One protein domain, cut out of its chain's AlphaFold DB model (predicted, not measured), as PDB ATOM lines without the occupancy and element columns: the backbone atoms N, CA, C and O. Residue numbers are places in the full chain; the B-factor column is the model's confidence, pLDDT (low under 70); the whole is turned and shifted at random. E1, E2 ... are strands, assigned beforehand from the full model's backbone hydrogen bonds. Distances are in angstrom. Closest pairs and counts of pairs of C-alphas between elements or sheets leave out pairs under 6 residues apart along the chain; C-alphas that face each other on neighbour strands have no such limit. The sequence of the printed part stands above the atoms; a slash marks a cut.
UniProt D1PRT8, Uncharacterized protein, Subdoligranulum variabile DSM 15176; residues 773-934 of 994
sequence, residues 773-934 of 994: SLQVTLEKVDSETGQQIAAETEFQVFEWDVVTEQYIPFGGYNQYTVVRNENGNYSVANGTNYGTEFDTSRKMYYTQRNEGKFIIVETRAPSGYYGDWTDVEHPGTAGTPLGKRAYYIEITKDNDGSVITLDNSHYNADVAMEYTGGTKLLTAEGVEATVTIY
ATOM      1  N   SER A 773      35.238  -8.684  31.114       96.00
ATOM      2  CA  SER A 773      34.997  -7.769  32.221       96.00
ATOM      3  C   SER A 773      34.994  -8.461  33.577       96.00
ATOM      4  O   SER A 773      34.732  -9.653  33.699       96.00
ATOM      5  N   LEU A 774      35.273  -7.701  34.633       96.56
ATOM      6  CA  LEU A 774      35.330  -8.204  36.002       96.56
ATOM      7  C   LEU A 774      34.828  -7.148  36.983       96.56
ATOM      8  O   LEU A 774      35.180  -5.974  36.878       96.56
ATOM      9  N   GLN A 775      34.049  -7.556  37.983       96.25
ATOM     10  CA  GLN A 775      33.726  -6.693  39.120       96.25
ATOM     11  C   GLN A 775      34.502  -7.132  40.356       96.25
ATOM     12  O   GLN A 775      34.564  -8.317  40.681       96.25
ATOM     13  N   VAL A 776      35.046  -6.164  41.087       97.00
ATOM     14  CA  VAL A 776      35.857  -6.425  42.280       97.00
ATOM     15  C   VAL A 776      35.211  -5.773  43.491       97.00
ATOM     16  O   VAL A 776      34.993  -4.560  43.525       97.00
ATOM     17  N   THR A 777      34.935  -6.586  44.505       95.88
ATOM     18  CA  THR A 777      34.522  -6.160  45.843       95.88
ATOM     19  C   THR A 777      35.657  -6.432  46.823       95.88
ATOM     20  O   THR A 777      36.285  -7.481  46.748       95.88
ATOM     21  N   LEU A 778      35.928  -5.509  47.743       95.62
ATOM     22  CA  LEU A 778      36.912  -5.686  48.805       95.62
ATOM     23  C   LEU A 778      36.235  -5.658  50.175       95.62
ATOM     24  O   LEU A 778      35.473  -4.740  50.499       95.62
ATOM     25  N   GLU A 779      36.552  -6.645  50.999       93.06
ATOM     26  CA  GLU A 779      36.157  -6.728  52.397       93.06
ATOM     27  C   GLU A 779      37.363  -6.397  53.268       93.06
ATOM     28  O   GLU A 779      38.280  -7.202  53.434       93.06
ATOM     29  N   LYS A 780      37.364  -5.192  53.849       89.19
ATOM     30  CA  LYS A 780      38.362  -4.861  54.863       89.19
ATOM     31  C   LYS A 780      37.903  -5.422  56.205       89.19
ATOM     32  O   LYS A 780      36.983  -4.894  56.840       89.19
ATOM     33  N   VAL A 781      38.550  -6.506  56.610       85.19
ATOM     34  CA  VAL A 781      38.279  -7.224  57.853       85.19
ATOM     35  C   VAL A 781      39.469  -7.139  58.794       85.19
ATOM     36  O   VAL A 781      40.611  -6.968  58.378       85.19
ATOM     37  N   ASP A 782      39.188  -7.282  60.078       79.62
ATOM     38  CA  ASP A 782      40.192  -7.516  61.100       79.62
ATOM     39  C   ASP A 782      40.655  -8.985  61.007       79.62
ATOM     40  O   ASP A 782      39.856  -9.910  61.146       79.62
ATOM     41  N   SER A 783      41.937  -9.216  60.717       70.50
ATOM     42  CA  SER A 783      42.553 -10.541  60.478       70.50
ATOM     43  C   SER A 783      42.428 -11.563  61.617       70.50
ATOM     44  O   SER A 783      42.697 -12.744  61.394       70.50
ATOM     45  N   GLU A 784      42.041 -11.174  62.832       69.75
ATOM     46  CA  GLU A 784      41.866 -12.089  63.962       69.75
ATOM     47  C   GLU A 784      40.416 -12.393  64.223       69.75
ATOM     48  O   GLU A 784      40.068 -13.549  64.467       69.75
ATOM     49  N   THR A 785      39.573 -11.370  64.204       73.38
ATOM     50  CA  THR A 785      38.147 -11.552  64.454       73.38
ATOM     51  C   THR A 785      37.400 -11.981  63.195       73.38
ATOM     52  O   THR A 785      36.307 -12.538  63.305       73.38
ATOM     53  N   GLY A 786      37.962 -11.720  62.010       74.25
ATOM     54  CA  GLY A 786      37.292 -11.845  60.715       74.25
ATOM     55  C   GLY A 786      36.120 -10.875  60.555       74.25
ATOM     56  O   GLY A 786      35.309 -11.040  59.648       74.25
ATOM     57  N   GLN A 787      35.970  -9.901  61.461       82.25
ATOM     58  CA  GLN A 787      34.870  -8.944  61.435       82.25
ATOM     59  C   GLN A 787      35.215  -7.748  60.555       82.25
ATOM     60  O   GLN A 787      36.352  -7.283  60.524       82.25
ATOM     61  N   GLN A 788      34.205  -7.223  59.866       86.19
ATOM     62  CA  GLN A 788      34.330  -6.036  59.030       86.19
ATOM     63  C   GLN A 788      34.737  -4.807  59.855       86.19
ATOM     64  O   GLN A 788      34.162  -4.527  60.913       86.19
ATOM     65  N   ILE A 789      35.690  -4.036  59.336       83.31
ATOM     66  CA  ILE A 789      36.158  -2.803  59.966       83.31
ATOM     67  C   ILE A 789      35.204  -1.652  59.619       83.31
ATOM     68  O   ILE A 789      34.949  -1.342  58.456       83.31
ATOM     69  N   ALA A 790      34.671  -0.987  60.648       81.00
ATOM     70  CA  ALA A 790      33.727   0.119  60.470       81.00
ATOM     71  C   ALA A 790      34.395   1.430  60.010       81.00
ATOM     72  O   ALA A 790      33.733   2.256  59.384       81.00
ATOM     73  N   ALA A 791      35.673   1.635  60.345       80.50
ATOM     74  CA  ALA A 791      36.444   2.804  59.926       80.50
ATOM     75  C   ALA A 791      36.808   2.736  58.431       80.50
ATOM     76  O   ALA A 791      36.984   1.657  57.870       80.50
ATOM     77  N   GLU A 792      36.917   3.898  57.786       85.31
ATOM     78  CA  GLU A 792      37.191   3.992  56.348       85.31
ATOM     79  C   GLU A 792      38.674   3.776  56.020       85.31
ATOM     80  O   GLU A 792      39.540   4.323  56.700       85.31
ATOM     81  N   THR A 793      38.949   3.040  54.943       88.69
ATOM     82  CA  THR A 793      40.269   2.863  54.308       88.69
ATOM     83  C   THR A 793      40.252   3.465  52.899       88.69
ATOM     84  O   THR A 793      39.177   3.629  52.313       88.69
ATOM     85  N   GLU A 794      41.420   3.834  52.369       91.56
ATOM     86  CA  GLU A 794      41.572   4.254  50.970       91.56
ATOM     87  C   GLU A 794      42.453   3.267  50.208       91.56
ATOM     88  O   GLU A 794      43.509   2.836  50.685       91.56
ATOM     89  N   PHE A 795      42.009   2.955  48.994       93.88
ATOM     90  CA  PHE A 795      42.719   2.110  48.048       93.88
ATOM     91  C   PHE A 795      43.011   2.884  46.767       93.88
ATOM     92  O   PHE A 795      42.263   3.786  46.381       93.88
ATOM     93  N   GLN A 796      44.059   2.463  46.073       93.62
ATOM     94  CA  GLN A 796      44.397   2.924  44.738       93.62
ATOM     95  C   GLN A 796      44.434   1.739  43.772       93.62
ATOM     96  O   GLN A 796      44.908   0.660  44.132       93.62
ATOM     97  N   VAL A 797      43.926   1.955  42.558       95.19
ATOM     98  CA  VAL A 797      44.003   1.003  41.446       95.19
ATOM     99  C   VAL A 797      45.083   1.477  40.482       95.19
ATOM    100  O   VAL A 797      45.163   2.668  40.172       95.19
ATOM    101  N   PHE A 798      45.892   0.538  40.013       95.31
ATOM    102  CA  PHE A 798      46.840   0.720  38.925       95.31
ATOM    103  C   PHE A 798      46.501  -0.265  37.815       95.31
ATOM    104  O   PHE A 798      46.210  -1.427  38.100       95.31
ATOM    105  N   GLU A 799      46.559   0.178  36.567       93.62
ATOM    106  CA  GLU A 799      46.399  -0.676  35.387       93.62
ATOM    107  C   GLU A 799      47.736  -0.813  34.666       93.62
ATOM    108  O   GLU A 799      48.569   0.094  34.721       93.62
ATOM    109  N   TRP A 800      47.979  -1.968  34.051       95.06
ATOM    110  CA  TRP A 800      49.138  -2.140  33.184       95.06
ATOM    111  C   TRP A 800      49.005  -1.237  31.955       95.06
ATOM    112  O   TRP A 800      47.902  -0.987  31.478       95.06
ATOM    113  N   ASP A 801      50.125  -0.746  31.441       93.44
ATOM    114  CA  ASP A 801      50.174   0.018  30.200       93.44
ATOM    115  C   ASP A 801      51.272  -0.551  29.302       93.44
ATOM    116  O   ASP A 801      52.460  -0.398  29.588       93.44
ATOM    117  N   VAL A 802      50.882  -1.193  28.200       92.62
ATOM    118  CA  VAL A 802      51.825  -1.780  27.226       92.62
ATOM    119  C   VAL A 802      52.725  -0.740  26.558       92.62
ATOM    120  O   VAL A 802      53.814  -1.080  26.109       92.62
ATOM    121  N   VAL A 803      52.300   0.529  26.498       92.38
ATOM    122  CA  VAL A 803      53.082   1.611  25.877       92.38
ATOM    123  C   VAL A 803      54.270   1.995  26.757       92.38
ATOM    124  O   VAL A 803      55.386   2.149  26.257       92.38
ATOM    125  N   THR A 804      54.046   2.148  28.065       91.81
ATOM    126  CA  THR A 804      55.101   2.503  29.030       91.81
ATOM    127  C   THR A 804      55.728   1.302  29.749       91.81
ATOM    128  O   THR A 804      56.699   1.487  30.485       91.81
ATOM    129  N   GLU A 805      55.224   0.086  29.512       94.06
ATOM    130  CA  GLU A 805      55.659  -1.187  30.114       94.06
ATOM    131  C   GLU A 805      55.683  -1.157  31.657       94.06
ATOM    132  O   GLU A 805      56.618  -1.638  32.310       94.06
ATOM    133  N   GLN A 806      54.660  -0.555  32.266       94.69
ATOM    134  CA  GLN A 806      54.544  -0.405  33.720       94.69
ATOM    135  C   GLN A 806      53.081  -0.292  34.164       94.69
ATOM    136  O   GLN A 806      52.207   0.070  33.382       94.69
ATOM    137  N   TYR A 807      52.819  -0.548  35.446       95.44
ATOM    138  CA  TYR A 807      51.546  -0.201  36.072       95.44
ATOM    139  C   TYR A 807      51.477   1.303  36.322       95.44
ATOM    140  O   TYR A 807      52.348   1.854  36.997       95.44
ATOM    141  N   ILE A 808      50.443   1.964  35.819       92.94
ATOM    142  CA  ILE A 808      50.226   3.402  35.997       92.94
ATOM    143  C   ILE A 808      48.980   3.657  36.852       92.94
ATOM    144  O   ILE A 808      48.039   2.860  36.827       92.94
ATOM    145  N   PRO A 809      48.959   4.742  37.649       87.50
ATOM    146  CA  PRO A 809      47.744   5.169  38.322       87.50
ATOM    147  C   PRO A 809      46.828   5.826  37.282       87.50
ATOM    148  O   PRO A 809      47.220   5.985  36.128       87.50
ATOM    149  N   PHE A 810      45.641   6.275  37.698       73.56
ATOM    150  CA  PHE A 810      44.750   7.122  36.889       73.56
ATOM    151  C   PHE A 810      45.507   8.044  35.927       73.56
ATOM    152  O   PHE A 810      46.147   9.002  36.365       73.56
ATOM    153  N   GLY A 811      45.458   7.750  34.629       55.12
ATOM    154  CA  GLY A 811      46.372   8.412  33.696       55.12
ATOM    155  C   GLY A 811      45.960   8.404  32.231       55.12
ATOM    156  O   GLY A 811      46.680   8.982  31.422       55.12
ATOM    157  N   GLY A 812      44.817   7.812  31.872       61.44
ATOM    158  CA  GLY A 812      44.427   7.674  30.470       61.44
ATOM    159  C   GLY A 812      42.931   7.458  30.244       61.44
ATOM    160  O   GLY A 812      42.092   8.168  30.801       61.44
ATOM    161  N   TYR A 813      42.619   6.510  29.361       64.19
ATOM    162  CA  TYR A 813      41.271   6.206  28.875       64.19
ATOM    163  C   TYR A 813      40.364   5.567  29.943       64.19
ATOM    164  O   TYR A 813      39.174   5.883  30.014       64.19
ATOM    165  N   ASN A 814      40.934   4.735  30.821       75.12
ATOM    166  CA  ASN A 814      40.220   4.072  31.910       75.12
ATOM    167  C   ASN A 814      40.364   4.846  33.232       75.12
ATOM    168  O   ASN A 814      41.384   5.480  33.503       75.12
ATOM    169  N   GLN A 815      39.321   4.833  34.068       86.88
ATOM    170  CA  GLN A 815      39.250   5.637  35.299       86.88
ATOM    171  C   GLN A 815      38.718   4.804  36.476       86.88
ATOM    172  O   GLN A 815      37.636   5.062  37.000       86.88
ATOM    173  N   TYR A 816      39.468   3.781  36.901       92.06
ATOM    174  CA  TYR A 816      39.028   2.826  37.933       92.06
ATOM    175  C   TYR A 816      39.350   3.253  39.369       92.06
ATOM    176  O   TYR A 816      40.497   3.195  39.793       92.06
ATOM    177  N   THR A 817      38.352   3.666  40.147       92.50
ATOM    178  CA  THR A 817      38.510   4.064  41.563       92.50
ATOM    179  C   THR A 817      37.976   3.010  42.511       92.50
ATOM    180  O   THR A 817      37.202   2.160  42.107       92.50
ATOM    181  N   VAL A 818      38.357   3.047  43.787       94.88
ATOM    182  CA  VAL A 818      37.697   2.233  44.816       94.88
ATOM    183  C   VAL A 818      36.807   3.135  45.651       94.88
ATOM    184  O   VAL A 818      37.252   4.161  46.160       94.88
ATOM    185  N   VAL A 819      35.546   2.744  45.813       93.75
ATOM    186  CA  VAL A 819      34.573   3.481  46.627       93.75
ATOM    187  C   VAL A 819      33.958   2.576  47.681       93.75
ATOM    188  O   VAL A 819      33.779   1.374  47.472       93.75
ATOM    189  N   ARG A 820      33.612   3.168  48.824       93.69
ATOM    190  CA  ARG A 820      32.946   2.474  49.925       93.69
ATOM    191  C   ARG A 820      31.443   2.370  49.667       93.69
ATOM    192  O   ARG A 820      30.794   3.361  49.343       93.69
ATOM    193  N   ASN A 821      30.892   1.179  49.840       91.38
ATOM    194  CA  ASN A 821      29.475   0.874  49.677       91.38
ATOM    195  C   ASN A 821      28.702   1.059  50.995       91.38
ATOM    196  O   ASN A 821      29.278   1.077  52.086       91.38
ATOM    197  N   GLU A 822      27.368   1.133  50.913       89.56
ATOM    198  CA  GLU A 822      26.490   1.295  52.087       89.56
ATOM    199  C   GLU A 822      26.602   0.140  53.096       89.56
ATOM    200  O   GLU A 822      26.446   0.346  54.300       89.56
ATOM    201  N   ASN A 823      26.908  -1.070  52.619       88.56
ATOM    202  CA  ASN A 823      27.113  -2.257  53.453       88.56
ATOM    203  C   ASN A 823      28.504  -2.313  54.118       88.56
ATOM    204  O   ASN A 823      28.803  -3.286  54.801       88.56
ATOM    205  N   GLY A 824      29.349  -1.297  53.917       88.06
ATOM    206  CA  GLY A 824      30.687  -1.182  54.499       88.06
ATOM    207  C   GLY A 824      31.813  -1.860  53.713       88.06
ATOM    208  O   GLY A 824      32.975  -1.600  54.021       88.06
ATOM    209  N   ASN A 825      31.488  -2.671  52.697       92.62
ATOM    210  CA  ASN A 825      32.469  -3.211  51.755       92.62
ATOM    211  C   ASN A 825      32.894  -2.123  50.765       92.62
ATOM    212  O   ASN A 825      32.256  -1.076  50.659       92.62
ATOM    213  N   TYR A 826      33.948  -2.382  50.007       95.56
ATOM    214  CA  TYR A 826      34.415  -1.502  48.945       95.56
ATOM    215  C   TYR A 826      34.187  -2.173  47.598       95.56
ATOM    216  O   TYR A 826      34.178  -3.396  47.513       95.56
ATOM    217  N   SER A 827      34.017  -1.393  46.541       94.94
ATOM    218  CA  SER A 827      33.988  -1.919  45.178       94.94
ATOM    219  C   SER A 827      34.789  -1.021  44.260       94.94
ATOM    220  O   SER A 827      34.787   0.204  44.433       94.94
ATOM    221  N   VAL A 828      35.424  -1.627  43.260       95.44
ATOM    222  CA  VAL A 828      35.974  -0.861  42.147       95.44
ATOM    223  C   VAL A 828      34.807  -0.209  41.395       95.44
ATOM    224  O   VAL A 828      33.760  -0.816  41.171       95.44
ATOM    225  N   ALA A 829      34.943   1.073  41.099       92.88
ATOM    226  CA  ALA A 829      34.022   1.885  40.332       92.88
ATOM    227  C   ALA A 829      34.719   2.327  39.049       92.88
ATOM    228  O   ALA A 829      35.865   2.779  39.075       92.88
ATOM    229  N   ASN A 830      34.003   2.220  37.941       92.31
ATOM    230  CA  ASN A 830      34.424   2.708  36.647       92.31
ATOM    231  C   ASN A 830      33.940   4.153  36.477       92.31
ATOM    232  O   ASN A 830      32.743   4.410  36.392       92.31
ATOM    233  N   GLY A 831      34.875   5.100  36.495       87.31
ATOM    234  CA  GLY A 831      34.607   6.531  36.365       87.31
ATOM    235  C   GLY A 831      34.650   7.058  34.932       87.31
ATOM    236  O   GLY A 831      34.615   8.272  34.747       87.31
ATOM    237  N   THR A 832      34.778   6.195  33.923       86.31
ATOM    238  CA  THR A 832      34.869   6.627  32.522       86.31
ATOM    239  C   THR A 832      33.518   7.054  31.956       86.31
ATOM    240  O   THR A 832      32.460   6.815  32.535       86.31
ATOM    241  N   ASN A 833      33.545   7.650  30.761       84.38
ATOM    242  CA  ASN A 833      32.328   8.040  30.049       84.38
ATOM    243  C   ASN A 833      31.443   6.838  29.664       84.38
ATOM    244  O   ASN A 833      30.224   6.980  29.608       84.38
ATOM    245  N   TYR A 834      32.042   5.671  29.414       82.62
ATOM    246  CA  TYR A 834      31.324   4.438  29.074       82.62
ATOM    247  C   TYR A 834      30.901   3.637  30.326       82.62
ATOM    248  O   TYR A 834      29.952   2.860  30.286       82.62
ATOM    249  N   GLY A 835      31.513   3.895  31.487       78.69
ATOM    250  CA  GLY A 835      31.134   3.339  32.792       78.69
ATOM    251  C   GLY A 835      29.943   4.033  33.473       78.69
ATOM    252  O   GLY A 835      29.848   4.022  34.697       78.69
ATOM    253  N   THR A 836      29.058   4.705  32.733       75.69
ATOM    254  CA  THR A 836      27.992   5.540  33.328       75.69
ATOM    255  C   THR A 836      26.689   4.793  33.611       75.69
ATOM    256  O   THR A 836      25.826   5.315  34.323       75.69
ATOM    257  N   GLU A 837      26.538   3.570  33.100       82.56
ATOM    258  CA  GLU A 837      25.340   2.758  33.292       82.56
ATOM    259  C   GLU A 837      25.429   1.897  34.558       82.56
ATOM    260  O   GLU A 837      26.509   1.599  35.071       82.56
ATOM    261  N   PHE A 838      24.274   1.475  35.083       75.25
ATOM    262  CA  PHE A 838      24.221   0.647  36.294       75.25
ATOM    263  C   PHE A 838      25.064  -0.631  36.146       75.25
ATOM    264  O   PHE A 838      25.818  -0.966  37.059       75.25
ATOM    265  N   ASP A 839      25.006  -1.268  34.974       75.81
ATOM    266  CA  ASP A 839      25.702  -2.527  34.696       75.81
ATOM    267  C   ASP A 839      27.187  -2.352  34.316       75.81
ATOM    268  O   ASP A 839      27.939  -3.323  34.400       75.81
ATOM    269  N   THR A 840      27.646  -1.145  33.953       85.06
ATOM    270  CA  THR A 840      29.042  -0.871  33.534       85.06
ATOM    271  C   THR A 840      29.851  -0.093  34.578       85.06
ATOM    272  O   THR A 840      31.070  -0.244  34.670       85.06
ATOM    273  N   SER A 841      29.186   0.656  35.464       89.25
ATOM    274  CA  SER A 841      29.809   1.509  36.495       89.25
ATOM    275  C   SER A 841      30.637   0.782  37.556       89.25
ATOM    276  O   SER A 841      31.349   1.422  38.330       89.25
ATOM    277  N   ARG A 842      30.563  -0.550  37.618       92.00
ATOM    278  CA  ARG A 842      31.321  -1.406  38.551       92.00
ATOM    279  C   ARG A 842      32.227  -2.417  37.861       92.00
ATOM    280  O   ARG A 842      32.840  -3.237  38.541       92.00
ATOM    281  N   LYS A 843      32.308  -2.363  36.531       93.25
ATOM    282  CA  LYS A 843      33.097  -3.289  35.723       93.25
ATOM    283  C   LYS A 843      34.452  -2.696  35.380       93.25
ATOM    284  O   LYS A 843      34.552  -1.549  34.947       93.25
ATOM    285  N   MET A 844      35.474  -3.515  35.562       94.31
ATOM    286  CA  MET A 844      36.785  -3.359  34.955       94.31
ATOM    287  C   MET A 844      36.779  -4.112  33.631       94.31
ATOM    288  O   MET A 844      36.228  -5.207  33.577       94.31
ATOM    289  N   TYR A 845      37.376  -3.533  32.598       94.56
ATOM    290  CA  TYR A 845      37.400  -4.091  31.249       94.56
ATOM    291  C   TYR A 845      38.817  -4.448  30.813       94.56
ATOM    292  O   TYR A 845      39.771  -3.705  31.088       94.56
ATOM    293  N   TYR A 846      38.931  -5.578  30.122       96.31
ATOM    294  CA  TYR A 846      40.106  -5.933  29.348       96.31
ATOM    295  C   TYR A 846      40.244  -4.960  28.181       96.31
ATOM    296  O   TYR A 846      39.289  -4.712  27.452       96.31
ATOM    297  N   THR A 847      41.448  -4.444  27.972       94.44
ATOM    298  CA  THR A 847      41.827  -3.782  26.730       94.44
ATOM    299  C   THR A 847      43.192  -4.292  26.273       94.44
ATOM    300  O   THR A 847      43.952  -4.835  27.076       94.44
ATOM    301  N   GLN A 848      43.540  -4.147  24.992       95.06
ATOM    302  CA  GLN A 848      44.869  -4.559  24.524       95.06
ATOM    303  C   GLN A 848      45.960  -3.674  25.127       95.06
ATOM    304  O   GLN A 848      47.070  -4.145  25.370       95.06
ATOM    305  N   ARG A 849      45.623  -2.422  25.465       93.19
ATOM    306  CA  ARG A 849      46.529  -1.522  26.182       93.19
ATOM    307  C   ARG A 849      46.833  -1.979  27.610       93.19
ATOM    308  O   ARG A 849      47.972  -1.825  28.053       93.19
ATOM    309  N   ASN A 850      45.837  -2.500  28.330       93.75
ATOM    310  CA  ASN A 850      45.999  -2.910  29.730       93.75
ATOM    311  C   ASN A 850      46.214  -4.416  29.936       93.75
ATOM    312  O   ASN A 850      46.520  -4.849  31.046       93.75
ATOM    313  N   GLU A 851      46.052  -5.223  28.889       95.31
ATOM    314  CA  GLU A 851      46.127  -6.689  28.908       95.31
ATOM    315  C   GLU A 851      45.270  -7.355  30.007       95.31
ATOM    316  O   GLU A 851      45.538  -8.488  30.404       95.31
ATOM    317  N   GLY A 852      44.255  -6.660  30.527       95.25
ATOM    318  CA  GLY A 852      43.419  -7.088  31.647       95.25
ATOM    319  C   GLY A 852      44.121  -7.112  33.007       95.25
ATOM    320  O   GLY A 852      43.604  -7.757  33.919       95.25
ATOM    321  N   LYS A 853      45.282  -6.463  33.171       96.31
ATOM    322  CA  LYS A 853      46.146  -6.583  34.361       96.31
ATOM    323  C   LYS A 853      46.062  -5.365  35.274       96.31
ATOM    324  O   LYS A 853      46.273  -4.231  34.841       96.31
ATOM    325  N   PHE A 854      45.853  -5.605  36.569       96.44
ATOM    326  CA  PHE A 854      45.657  -4.551  37.565       96.44
ATOM    327  C   PHE A 854      46.337  -4.846  38.906       96.44
ATOM    328  O   PHE A 854      46.481  -6.000  39.311       96.44
ATOM    329  N   ILE A 855      46.689  -3.780  39.629       96.94
ATOM    330  CA  ILE A 855      47.139  -3.809  41.025       96.94
ATOM    331  C   ILE A 855      46.193  -2.954  41.872       96.94
ATOM    332  O   ILE A 855      45.998  -1.777  41.577       96.94
ATOM    333  N   ILE A 856      45.637  -3.510  42.950       97.00
ATOM    334  CA  ILE A 856      44.868  -2.757  43.953       97.00
ATOM    335  C   ILE A 856      45.622  -2.777  45.276       97.00
ATOM    336  O   ILE A 856      45.970  -3.842  45.788       97.00
ATOM    337  N   VAL A 857      45.865  -1.604  45.849       95.50
ATOM    338  CA  VAL A 857      46.704  -1.445  47.043       95.50
ATOM    339  C   VAL A 857      46.074  -0.477  48.031       95.50
ATOM    340  O   VAL A 857      45.527   0.556  47.648       95.50
ATOM    341  N   GLU A 858      46.146  -0.820  49.316       92.25
ATOM    342  CA  GLU A 858      45.771   0.082  50.402       92.25
ATOM    343  C   GLU A 858      46.810   1.205  50.509       92.25
ATOM    344  O   GLU A 858      47.969   0.962  50.847       92.25
ATOM    345  N   THR A 859      46.395   2.448  50.282       89.44
ATOM    346  CA  THR A 859      47.250   3.625  50.492       89.44
ATOM    347  C   THR A 859      47.046   4.224  51.880       89.44
ATOM    348  O   THR A 859      47.956   4.857  52.428       89.44
ATOM    349  N   ARG A 860      45.885   3.975  52.504       87.50
ATOM    350  CA  ARG A 860      45.543   4.494  53.831       87.50
ATOM    351  C   ARG A 860      44.780   3.488  54.677       87.50
ATOM    352  O   ARG A 860      43.655   3.124  54.355       87.50
ATOM    353  N   ALA A 861      45.366   3.131  55.812       81.62
ATOM    354  CA  ALA A 861      44.757   2.213  56.761       81.62
ATOM    355  C   ALA A 861      43.493   2.796  57.425       81.62
ATOM    356  O   ALA A 861      43.395   4.020  57.599       81.62
ATOM    357  N   PRO A 862      42.545   1.943  57.861       82.12
ATOM    358  CA  PRO A 862      41.448   2.381  58.710       82.12
ATOM    359  C   PRO A 862      41.944   3.035  60.005       82.12
ATOM    360  O   PRO A 862      42.964   2.650  60.577       82.12
ATOM    361  N   SER A 863      41.186   4.006  60.518       76.69
ATOM    362  CA  SER A 863      41.502   4.651  61.799       76.69
ATOM    363  C   SER A 863      41.655   3.616  62.923       76.69
ATOM    364  O   SER A 863      40.729   2.855  63.197       76.69
ATOM    365  N   GLY A 864      42.822   3.612  63.575       72.06
ATOM    366  CA  GLY A 864      43.164   2.671  64.646       72.06
ATOM    367  C   GLY A 864      43.967   1.442  64.203       72.06
ATOM    368  O   GLY A 864      44.428   0.712  65.080       72.06
ATOM    369  N   TYR A 865      44.186   1.258  62.896       73.38
ATOM    370  CA  TYR A 865      44.877   0.106  62.310       73.38
ATOM    371  C   TYR A 865      46.261   0.466  61.747       73.38
ATOM    372  O   TYR A 865      46.504   1.603  61.351       73.38
ATOM    373  N   TYR A 866      47.175  -0.512  61.720       70.75
ATOM    374  CA  TYR A 866      48.576  -0.331  61.294       70.75
ATOM    375  C   TYR A 866      48.767  -0.283  59.762       70.75
ATOM    376  O   TYR A 866      49.703   0.349  59.272       70.75
ATOM    377  N   GLY A 867      47.871  -0.923  59.007       75.81
ATOM    378  CA  GLY A 867      47.919  -1.025  57.546       75.81
ATOM    379  C   GLY A 867      48.730  -2.209  57.013       75.81
ATOM    380  O   GLY A 867      49.548  -2.805  57.718       75.81
ATOM    381  N   ASP A 868      48.518  -2.526  55.739       80.88
ATOM    382  CA  ASP A 868      48.971  -3.784  55.128       80.88
ATOM    383  C   ASP A 868      50.402  -3.694  54.554       80.88
ATOM    384  O   ASP A 868      50.616  -3.655  53.343       80.88
ATOM    385  N   TRP A 869      51.412  -3.621  55.429       83.06
ATOM    386  CA  TRP A 869      52.829  -3.455  55.049       83.06
ATOM    387  C   TRP A 869      53.557  -4.772  54.713       83.06
ATOM    388  O   TRP A 869      53.304  -5.827  55.314       83.06
ATOM    389  N   THR A 870      54.519  -4.698  53.784       83.25
ATOM    390  CA  THR A 870      55.406  -5.813  53.398       83.25
ATOM    391  C   THR A 870      56.524  -6.048  54.418       83.25
ATOM    392  O   THR A 870      56.815  -7.202  54.734       83.25
ATOM    393  N   ASP A 871      57.095  -4.980  54.982       77.19
ATOM    394  CA  ASP A 871      58.004  -4.983  56.134       77.19
ATOM    395  C   ASP A 871      57.415  -4.080  57.228       77.19
ATOM    396  O   ASP A 871      57.097  -2.916  56.995       77.19
ATOM    397  N   VAL A 872      57.237  -4.628  58.427       65.50
ATOM    398  CA  VAL A 872      56.669  -3.892  59.564       65.50
ATOM    399  C   VAL A 872      57.695  -3.279  60.491       65.50
ATOM    400  O   VAL A 872      57.333  -2.377  61.245       65.50
ATOM    401  N   GLU A 873      58.940  -3.750  60.446       66.38
ATOM    402  CA  GLU A 873      60.054  -3.111  61.147       66.38
ATOM    403  C   GLU A 873      60.468  -1.834  60.404       66.38
ATOM    404  O   GLU A 873      60.876  -0.853  61.028       66.38
ATOM    405  N   HIS A 874      60.276  -1.820  59.080       71.06
ATOM    406  CA  HIS A 874      60.516  -0.673  58.208       71.06
ATOM    407  C   HIS A 874      59.282  -0.392  57.336       71.06
ATOM    408  O   HIS A 874      59.311  -0.661  56.132       71.06
ATOM    409  N   PRO A 875      58.190   0.144  57.923       70.56
ATOM    410  CA  PRO A 875      57.014   0.511  57.146       70.56
ATOM    411  C   PRO A 875      57.391   1.551  56.088       70.56
ATOM    412  O   PRO A 875      58.313   2.349  56.278       70.56
ATOM    413  N   GLY A 876      56.667   1.521  54.971       73.19
ATOM    414  CA  GLY A 876      56.942   2.357  53.812       73.19
ATOM    415  C   GLY A 876      56.532   3.816  53.991       73.19
ATOM    416  O   GLY A 876      56.822   4.423  55.015       73.19
ATOM    417  N   THR A 877      55.883   4.431  53.003       77.25
ATOM    418  CA  THR A 877      55.397   5.823  53.133       77.25
ATOM    419  C   THR A 877      53.880   5.829  53.283       77.25
ATOM    420  O   THR A 877      53.168   5.377  52.395       77.25
ATOM    421  N   ALA A 878      53.368   6.308  54.420       74.69
ATOM    422  CA  ALA A 878      51.928   6.398  54.653       74.69
ATOM    423  C   ALA A 878      51.257   7.310  53.611       74.69
ATOM    424  O   ALA A 878      51.815   8.340  53.231       74.69
ATOM    425  N   GLY A 879      50.060   6.933  53.156       80.44
ATOM    426  CA  GLY A 879      49.353   7.640  52.087       80.44
ATOM    427  C   GLY A 879      49.827   7.283  50.676       80.44
ATOM    428  O   GLY A 879      49.264   7.805  49.722       80.44
ATOM    429  N   THR A 880      50.821   6.400  50.526       87.56
ATOM    430  CA  THR A 880      51.337   5.948  49.226       87.56
ATOM    431  C   THR A 880      51.299   4.416  49.137       87.56
ATOM    432  O   THR A 880      51.180   3.738  50.163       87.56
ATOM    433  N   PRO A 881      51.396   3.833  47.930       92.50
ATOM    434  CA  PRO A 881      51.432   2.379  47.761       92.50
ATOM    435  C   PRO A 881      52.793   1.752  48.116       92.50
ATOM    436  O   PRO A 881      52.934   0.533  48.088       92.50
ATOM    437  N   LEU A 882      53.825   2.552  48.408       92.75
ATOM    438  CA  LEU A 882      55.201   2.068  48.568       92.75
ATOM    439  C   LEU A 882      55.360   1.255  49.856       92.75
ATOM    440  O   LEU A 882      55.060   1.751  50.940       92.75
ATOM    441  N   GLY A 883      55.888   0.035  49.753       89.56
ATOM    442  CA  GLY A 883      56.081  -0.870  50.891       89.56
ATOM    443  C   GLY A 883      54.813  -1.617  51.323       89.56
ATOM    444  O   GLY A 883      54.796  -2.202  52.407       89.56
ATOM    445  N   LYS A 884      53.745  -1.594  50.517       90.38
ATOM    446  CA  LYS A 884      52.448  -2.215  50.822       90.38
ATOM    447  C   LYS A 884      52.253  -3.556  50.121       90.38
ATOM    448  O   LYS A 884      52.788  -3.802  49.040       90.38
ATOM    449  N   ARG A 885      51.458  -4.417  50.754       91.75
ATOM    450  CA  ARG A 885      50.879  -5.609  50.130       91.75
ATOM    451  C   ARG A 885      49.749  -5.170  49.208       91.75
ATOM    452  O   ARG A 885      49.047  -4.198  49.490       91.75
ATOM    453  N   ALA A 886      49.565  -5.891  48.119       95.38
ATOM    454  CA  ALA A 886      48.609  -5.555  47.083       95.38
ATOM    455  C   ALA A 886      47.929  -6.801  46.506       95.38
ATOM    456  O   ALA A 886      48.379  -7.941  46.674       95.38
ATOM    457  N   TYR A 887      46.822  -6.557  45.823       96.88
ATOM    458  CA  TYR A 887      46.114  -7.536  45.018       96.88
ATOM    459  C   TYR A 887      46.538  -7.360  43.566       96.88
ATOM    460  O   TYR A 887      46.350  -6.283  43.009       96.88
ATOM    461  N   TYR A 888      47.089  -8.403  42.960       97.31
ATOM    462  CA  TYR A 888      47.192  -8.543  41.517       97.31
ATOM    463  C   TYR A 888      45.947  -9.239  40.982       97.31
ATOM    464  O   TYR A 888      45.544 -10.295  41.482       97.31
ATOM    465  N   ILE A 889      45.362  -8.633  39.958       96.12
ATOM    466  CA  ILE A 889      44.153  -9.093  39.290       96.12
ATOM    467  C   ILE A 889      44.452  -9.175  37.798       96.12
ATOM    468  O   ILE A 889      45.014  -8.244  37.225       96.12
ATOM    469  N   GLU A 890      44.041 -10.277  37.186       96.31
ATOM    470  CA  GLU A 890      44.079 -10.470  35.742       96.31
ATOM    471  C   GLU A 890      42.694 -10.902  35.272       96.31
ATOM    472  O   GLU A 890      42.122 -11.855  35.813       96.31
ATOM    473  N   ILE A 891      42.141 -10.185  34.298       97.75
ATOM    474  CA  ILE A 891      40.902 -10.575  33.628       97.75
ATOM    475  C   ILE A 891      41.244 -11.686  32.635       97.75
ATOM    476  O   ILE A 891      42.090 -11.521  31.756       97.75
ATOM    477  N   THR A 892      40.591 -12.830  32.793       96.69
ATOM    478  CA  THR A 892      40.779 -14.021  31.968       96.69
ATOM    479  C   THR A 892      39.424 -14.568  31.547       96.69
ATOM    480  O   THR A 892      38.408 -14.292  32.181       96.69
ATOM    481  N   LYS A 893      39.408 -15.433  30.531       96.31
ATOM    482  CA  LYS A 893      38.187 -16.123  30.090       96.31
ATOM    483  C   LYS A 893      37.433 -16.808  31.240       96.31
ATOM    484  O   LYS A 893      36.212 -16.851  31.245       96.31
ATOM    485  N   ASP A 894      38.163 -17.350  32.216       96.31
ATOM    486  CA  ASP A 894      37.579 -18.098  33.334       96.31
ATOM    487  C   ASP A 894      36.848 -17.198  34.344       96.31
ATOM    488  O   ASP A 894      35.995 -17.686  35.090       96.31
ATOM    489  N   ASN A 895      37.192 -15.907  34.404       96.00
ATOM    490  CA  ASN A 895      36.591 -14.943  35.328       96.00
ATOM    491  C   ASN A 895      35.814 -13.817  34.630       96.00
ATOM    492  O   ASN A 895      35.313 -12.923  35.320       96.00
ATOM    493  N   ASP A 896      35.661 -13.890  33.309       97.12
ATOM    494  CA  ASP A 896      34.860 -12.948  32.542       97.12
ATOM    495  C   ASP A 896      33.403 -12.893  33.042       97.12
ATOM    496  O   ASP A 896      32.779 -13.901  33.387       97.12
ATOM    497  N   GLY A 897      32.882 -11.674  33.161       93.56
ATOM    498  CA  GLY A 897      31.554 -11.349  33.668       93.56
ATOM    499  C   GLY A 897      31.360 -11.631  35.160       93.56
ATOM    500  O   GLY A 897      30.256 -11.441  35.680       93.56
ATOM    501  N   SER A 898      32.393 -12.091  35.871       96.31
ATOM    502  CA  SER A 898      32.268 -12.495  37.271       96.31
ATOM    503  C   SER A 898      32.363 -11.318  38.248       96.31
ATOM    504  O   SER A 898      32.822 -10.218  37.933       96.31
ATOM    505  N   VAL A 899      31.911 -11.567  39.478       95.50
ATOM    506  CA  VAL A 899      32.105 -10.672  40.621       95.50
ATOM    507  C   VAL A 899      32.994 -11.395  41.624       95.50
ATOM    508  O   VAL A 899      32.580 -12.404  42.198       95.50
ATOM    509  N   ILE A 900      34.199 -10.880  41.858       95.56
ATOM    510  CA  ILE A 900      35.131 -11.431  42.846       95.56
ATOM    511  C   ILE A 900      35.113 -10.607  44.130       95.56
ATOM    512  O   ILE A 900      34.892  -9.396  44.119       95.56
ATOM    513  N   THR A 901      35.339 -11.282  45.255       95.25
ATOM    514  CA  THR A 901      35.449 -10.656  46.577       95.25
ATOM    515  C   THR A 901      36.839 -10.920  47.135       95.25
ATOM    516  O   THR A 901      37.254 -12.072  47.220       95.25
ATOM    517  N   LEU A 902      37.555  -9.854  47.481       94.56
ATOM    518  CA  LEU A 902      38.921  -9.881  47.991       94.56
ATOM    519  C   LEU A 902      38.937  -9.467  49.460       94.56
ATOM    520  O   LEU A 902      38.286  -8.504  49.850       94.56
ATOM    521  N   ASP A 903      39.720 -10.173  50.263       90.56
ATOM    522  CA  ASP A 903      39.959  -9.876  51.677       90.56
ATOM    523  C   ASP A 903      41.451 -10.064  52.005       90.56
ATOM    524  O   ASP A 903      42.282 -10.254  51.111       90.56
ATOM    525  N   ASN A 904      41.817 -10.049  53.284       85.25
ATOM    526  CA  ASN A 904      43.206 -10.213  53.718       85.25
ATOM    527  C   ASN A 904      43.864 -11.537  53.270       85.25
ATOM    528  O   ASN A 904      45.090 -11.642  53.272       85.25
ATOM    529  N   SER A 905      43.088 -12.560  52.905       86.75
ATOM    530  CA  SER A 905      43.599 -13.851  52.436       86.75
ATOM    531  C   SER A 905      43.937 -13.902  50.953       86.75
ATOM    532  O   SER A 905      44.538 -14.878  50.518       86.75
ATOM    533  N   HIS A 906      43.618 -12.849  50.198       92.88
ATOM    534  CA  HIS A 906      43.782 -12.818  48.744       92.88
ATOM    535  C   HIS A 906      44.988 -11.988  48.265       92.88
ATOM    536  O   HIS A 906      45.170 -11.820  47.062       92.88
ATOM    537  N   TYR A 907      45.832 -11.464  49.163       92.50
ATOM    538  CA  TYR A 907      47.042 -10.732  48.763       92.50
ATOM    539  C   TYR A 907      48.002 -11.632  47.980       92.50
ATOM    540  O   TYR A 907      48.429 -12.666  48.483       92.50
ATOM    541  N   ASN A 908      48.405 -11.216  46.788       95.25
ATOM    542  CA  ASN A 908      49.311 -11.943  45.890       95.25
ATOM    543  C   ASN A 908      50.302 -11.009  45.177       95.25
ATOM    544  O   ASN A 908      50.946 -11.426  44.216       95.25
ATOM    545  N   ALA A 909      50.460  -9.769  45.638       96.50
ATOM    546  CA  ALA A 909      51.486  -8.859  45.152       96.50
ATOM    547  C   ALA A 909      52.080  -8.015  46.286       96.50
ATOM    548  O   ALA A 909      51.419  -7.760  47.287       96.50
ATOM    549  N   ASP A 910      53.319  -7.561  46.107       94.56
ATOM    550  CA  ASP A 910      54.019  -6.640  47.006       94.56
ATOM    551  C   ASP A 910      54.592  -5.466  46.196       94.56
ATOM    552  O   ASP A 910      55.227  -5.674  45.156       94.56
ATOM    553  N   VAL A 911      54.397  -4.236  46.681       95.50
ATOM    554  CA  VAL A 911      54.962  -3.009  46.098       95.50
ATOM    555  C   VAL A 911      56.190  -2.595  46.906       95.50
ATOM    556  O   VAL A 911      56.111  -2.342  48.109       95.50
ATOM    557  N   ALA A 912      57.347  -2.534  46.252       94.38
ATOM    558  CA  ALA A 912      58.607  -2.151  46.877       94.38
ATOM    559  C   ALA A 912      58.671  -0.647  47.205       94.38
ATOM    560  O   ALA A 912      57.819   0.146  46.809       94.38
ATOM    561  N   MET A 913      59.716  -0.251  47.934       91.00
ATOM    562  CA  MET A 913      59.978   1.155  48.274       91.00
ATOM    563  C   MET A 913      60.579   1.962  47.119       91.00
ATOM    564  O   MET A 913      60.430   3.178  47.071       91.00
ATOM    565  N   GLU A 914      61.276   1.283  46.214       93.75
ATOM    566  CA  GLU A 914      61.942   1.857  45.053       93.75
ATOM    567  C   GLU A 914      61.991   0.814  43.931       93.75
ATOM    568  O   GLU A 914      61.761  -0.379  44.154       93.75
ATOM    569  N   TYR A 915      62.274   1.257  42.710       96.31
ATOM    570  CA  TYR A 915      62.492   0.353  41.591       96.31
ATOM    571  C   TYR A 915      63.884  -0.289  41.662       96.31
ATOM    572  O   TYR A 915      64.910   0.383  41.553       96.31
ATOM    573  N   THR A 916      63.920  -1.615  41.787       94.06
ATOM    574  CA  THR A 916      65.153  -2.419  41.831       94.06
ATOM    575  C   THR A 916      65.270  -3.406  40.663       94.06
ATOM    576  O   THR A 916      66.138  -4.279  40.679       94.06
ATOM    577  N   GLY A 917      64.410  -3.280  39.645       89.25
ATOM    578  CA  GLY A 917      64.298  -4.199  38.505       89.25
ATOM    579  C   GLY A 917      63.009  -5.030  38.526       89.25
ATOM    580  O   GLY A 917      62.361  -5.138  39.563       89.25
ATOM    581  N   GLY A 918      62.648  -5.624  37.385       93.00
ATOM    582  CA  GLY A 918      61.421  -6.418  37.225       93.00
ATOM    583  C   GLY A 918      60.222  -5.576  36.783       93.00
ATOM    584  O   GLY A 918      60.395  -4.565  36.107       93.00
ATOM    585  N   THR A 919      59.015  -6.003  37.153       96.12
ATOM    586  CA  THR A 919      57.767  -5.310  36.806       96.12
ATOM    587  C   THR A 919      57.679  -3.971  37.531       96.12
ATOM    588  O   THR A 919      57.847  -3.908  38.750       96.12
ATOM    589  N   LYS A 920      57.438  -2.892  36.786       97.00
ATOM    590  CA  LYS A 920      57.449  -1.523  37.306       97.00
ATOM    591  C   LYS A 920      56.033  -1.032  37.625       97.00
ATOM    592  O   LYS A 920      55.083  -1.395  36.939       97.00
ATOM    593  N   LEU A 921      55.911  -0.186  38.644       96.25
ATOM    594  CA  LEU A 921      54.728   0.614  38.957       96.25
ATOM    595  C   LEU A 921      55.133   2.075  39.146       96.25
ATOM    596  O   LEU A 921      56.095   2.366  39.857       96.25
ATOM    597  N   LEU A 922      54.394   2.990  38.527       94.88
ATOM    598  CA  LEU A 922      54.523   4.430  38.697       94.88
ATOM    599  C   LEU A 922      53.440   4.911  39.665       94.88
ATOM    600  O   LEU A 922      52.258   4.687  39.446       94.88
ATOM    601  N   THR A 923      53.828   5.565  40.751       91.94
ATOM    602  CA  THR A 923      52.885   6.160  41.717       91.94
ATOM    603  C   THR A 923      52.275   7.461  41.188       91.94
ATOM    604  O   THR A 923      52.791   8.059  40.243       91.94
ATOM    605  N   ALA A 924      51.189   7.940  41.809       86.12
ATOM    606  CA  ALA A 924      50.555   9.206  41.414       86.12
ATOM    607  C   ALA A 924      51.489  10.417  41.600       86.12
ATOM    608  O   ALA A 924      51.358  11.427  40.912       86.12
ATOM    609  N   GLU A 925      52.468  10.302  42.497       86.69
ATOM    610  CA  GLU A 925      53.506  11.296  42.756       86.69
ATOM    611  C   GLU A 925      54.700  11.195  41.786       86.69
ATOM    612  O   GLU A 925      55.645  11.978  41.893       86.69
ATOM    613  N   GLY A 926      54.682  10.246  40.842       89.31
ATOM    614  CA  GLY A 926      55.737  10.046  39.846       89.31
ATOM    615  C   GLY A 926      56.947   9.246  40.341       89.31
ATOM    616  O   GLY A 926      58.006   9.287  39.715       89.31
ATOM    617  N   VAL A 927      56.824   8.534  41.465       92.94
ATOM    618  CA  VAL A 927      57.864   7.626  41.984       92.94
ATOM    619  C   VAL A 927      57.705   6.242  41.360       92.94
ATOM    620  O   VAL A 927      56.604   5.696  41.379       92.94
ATOM    621  N   GLU A 928      58.793   5.669  40.844       96.00
ATOM    622  CA  GLU A 928      58.829   4.299  40.321       96.00
ATOM    623  C   GLU A 928      59.135   3.276  41.430       96.00
ATOM    624  O   GLU A 928      60.054   3.466  42.233       96.00
ATOM    625  N   ALA A 929      58.416   2.155  41.427       96.44
ATOM    626  CA  ALA A 929      58.585   1.035  42.347       96.44
ATOM    627  C   ALA A 929      58.595  -0.311  41.608       96.44
ATOM    628  O   ALA A 929      58.009  -0.448  40.534       96.44
ATOM    629  N   THR A 930      59.246  -1.322  42.189       97.62
ATOM    630  CA  THR A 930      59.122  -2.713  41.725       97.62
ATOM    631  C   THR A 930      57.868  -3.358  42.316       97.62
ATOM    632  O   THR A 930      57.656  -3.298  43.526       97.62
ATOM    633  N   VAL A 931      57.078  -4.035  41.482       97.25
ATOM    634  CA  VAL A 931      55.981  -4.915  41.908       97.25
ATOM    635  C   VAL A 931      56.435  -6.364  41.805       97.25
ATOM    636  O   VAL A 931      56.903  -6.804  40.754       97.25
ATOM    637  N   THR A 932      56.281  -7.120  42.888       96.38
ATOM    638  CA  THR A 932      56.483  -8.575  42.885       96.38
ATOM    639  C   THR A 932      55.127  -9.258  42.919       96.38
ATOM    640  O   THR A 932      54.381  -9.056  43.870       96.38
ATOM    641  N   ILE A 933      54.814 -10.056  41.899       96.00
ATOM    642  CA  ILE A 933      53.568 -10.829  41.792       96.00
ATOM    643  C   ILE A 933      53.869 -12.286  42.155       96.00
ATOM    644  O   ILE A 933      54.901 -12.828  41.754       96.00
ATOM    645  N   TYR A 934      52.985 -12.907  42.929       93.31
ATOM    646  CA  TYR A 934      53.125 -14.272  43.428       93.31
ATOM    647  C   TYR A 934      52.035 -15.177  42.845       93.31
ATOM    648  O   TYR A 934      50.862 -14.815  42.832       93.31
TER     649      TYR A 934
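This is residues 773 to 934 of the 994 residues of an uncharacterized protein of Subdoligranulum variabile DSM 15176 (UniProt D1PRT8). Little of the domain is regular structure, but seven strands close a mixed barrel, E2-E3-E11-E12-E10-E8-E7, with a sheet of E1, E4, E5, E6 and E9 beside it. All strand by class, it has twelve named strands, E1 to E12 in order, holding 62 of 162 printed residues, and no named helix. The whole is compact, radius of gyration of the C-alphas 15.1 A, spanning 41 by 39 by 28 A.

E1, residues 773-778, begins at C-alpha (34.997, -7.769, 32.221). Then follow E2 794-801, 22.9 A long, E3 806-808, E4 816-820, E5 826-830, E6 843-845, E7 853-860, E8 885-890, E9 898-902, E10 909-911, E11 919-922 and E12 928-933, ending at C-alpha (53.568, -10.829, 41.792).

Antiparallel E2 and E7 have N 798 and O 855 within hydrogen-bond range at 2.8 A. The closest C-alphas of E2 and E4, Phe 795 and Val 818, are 6.0 A apart.

The printed part has no cut. Long links follow E1, E5 and E7. Residues 784, 811-813 and 872-873 are under pLDDT 70.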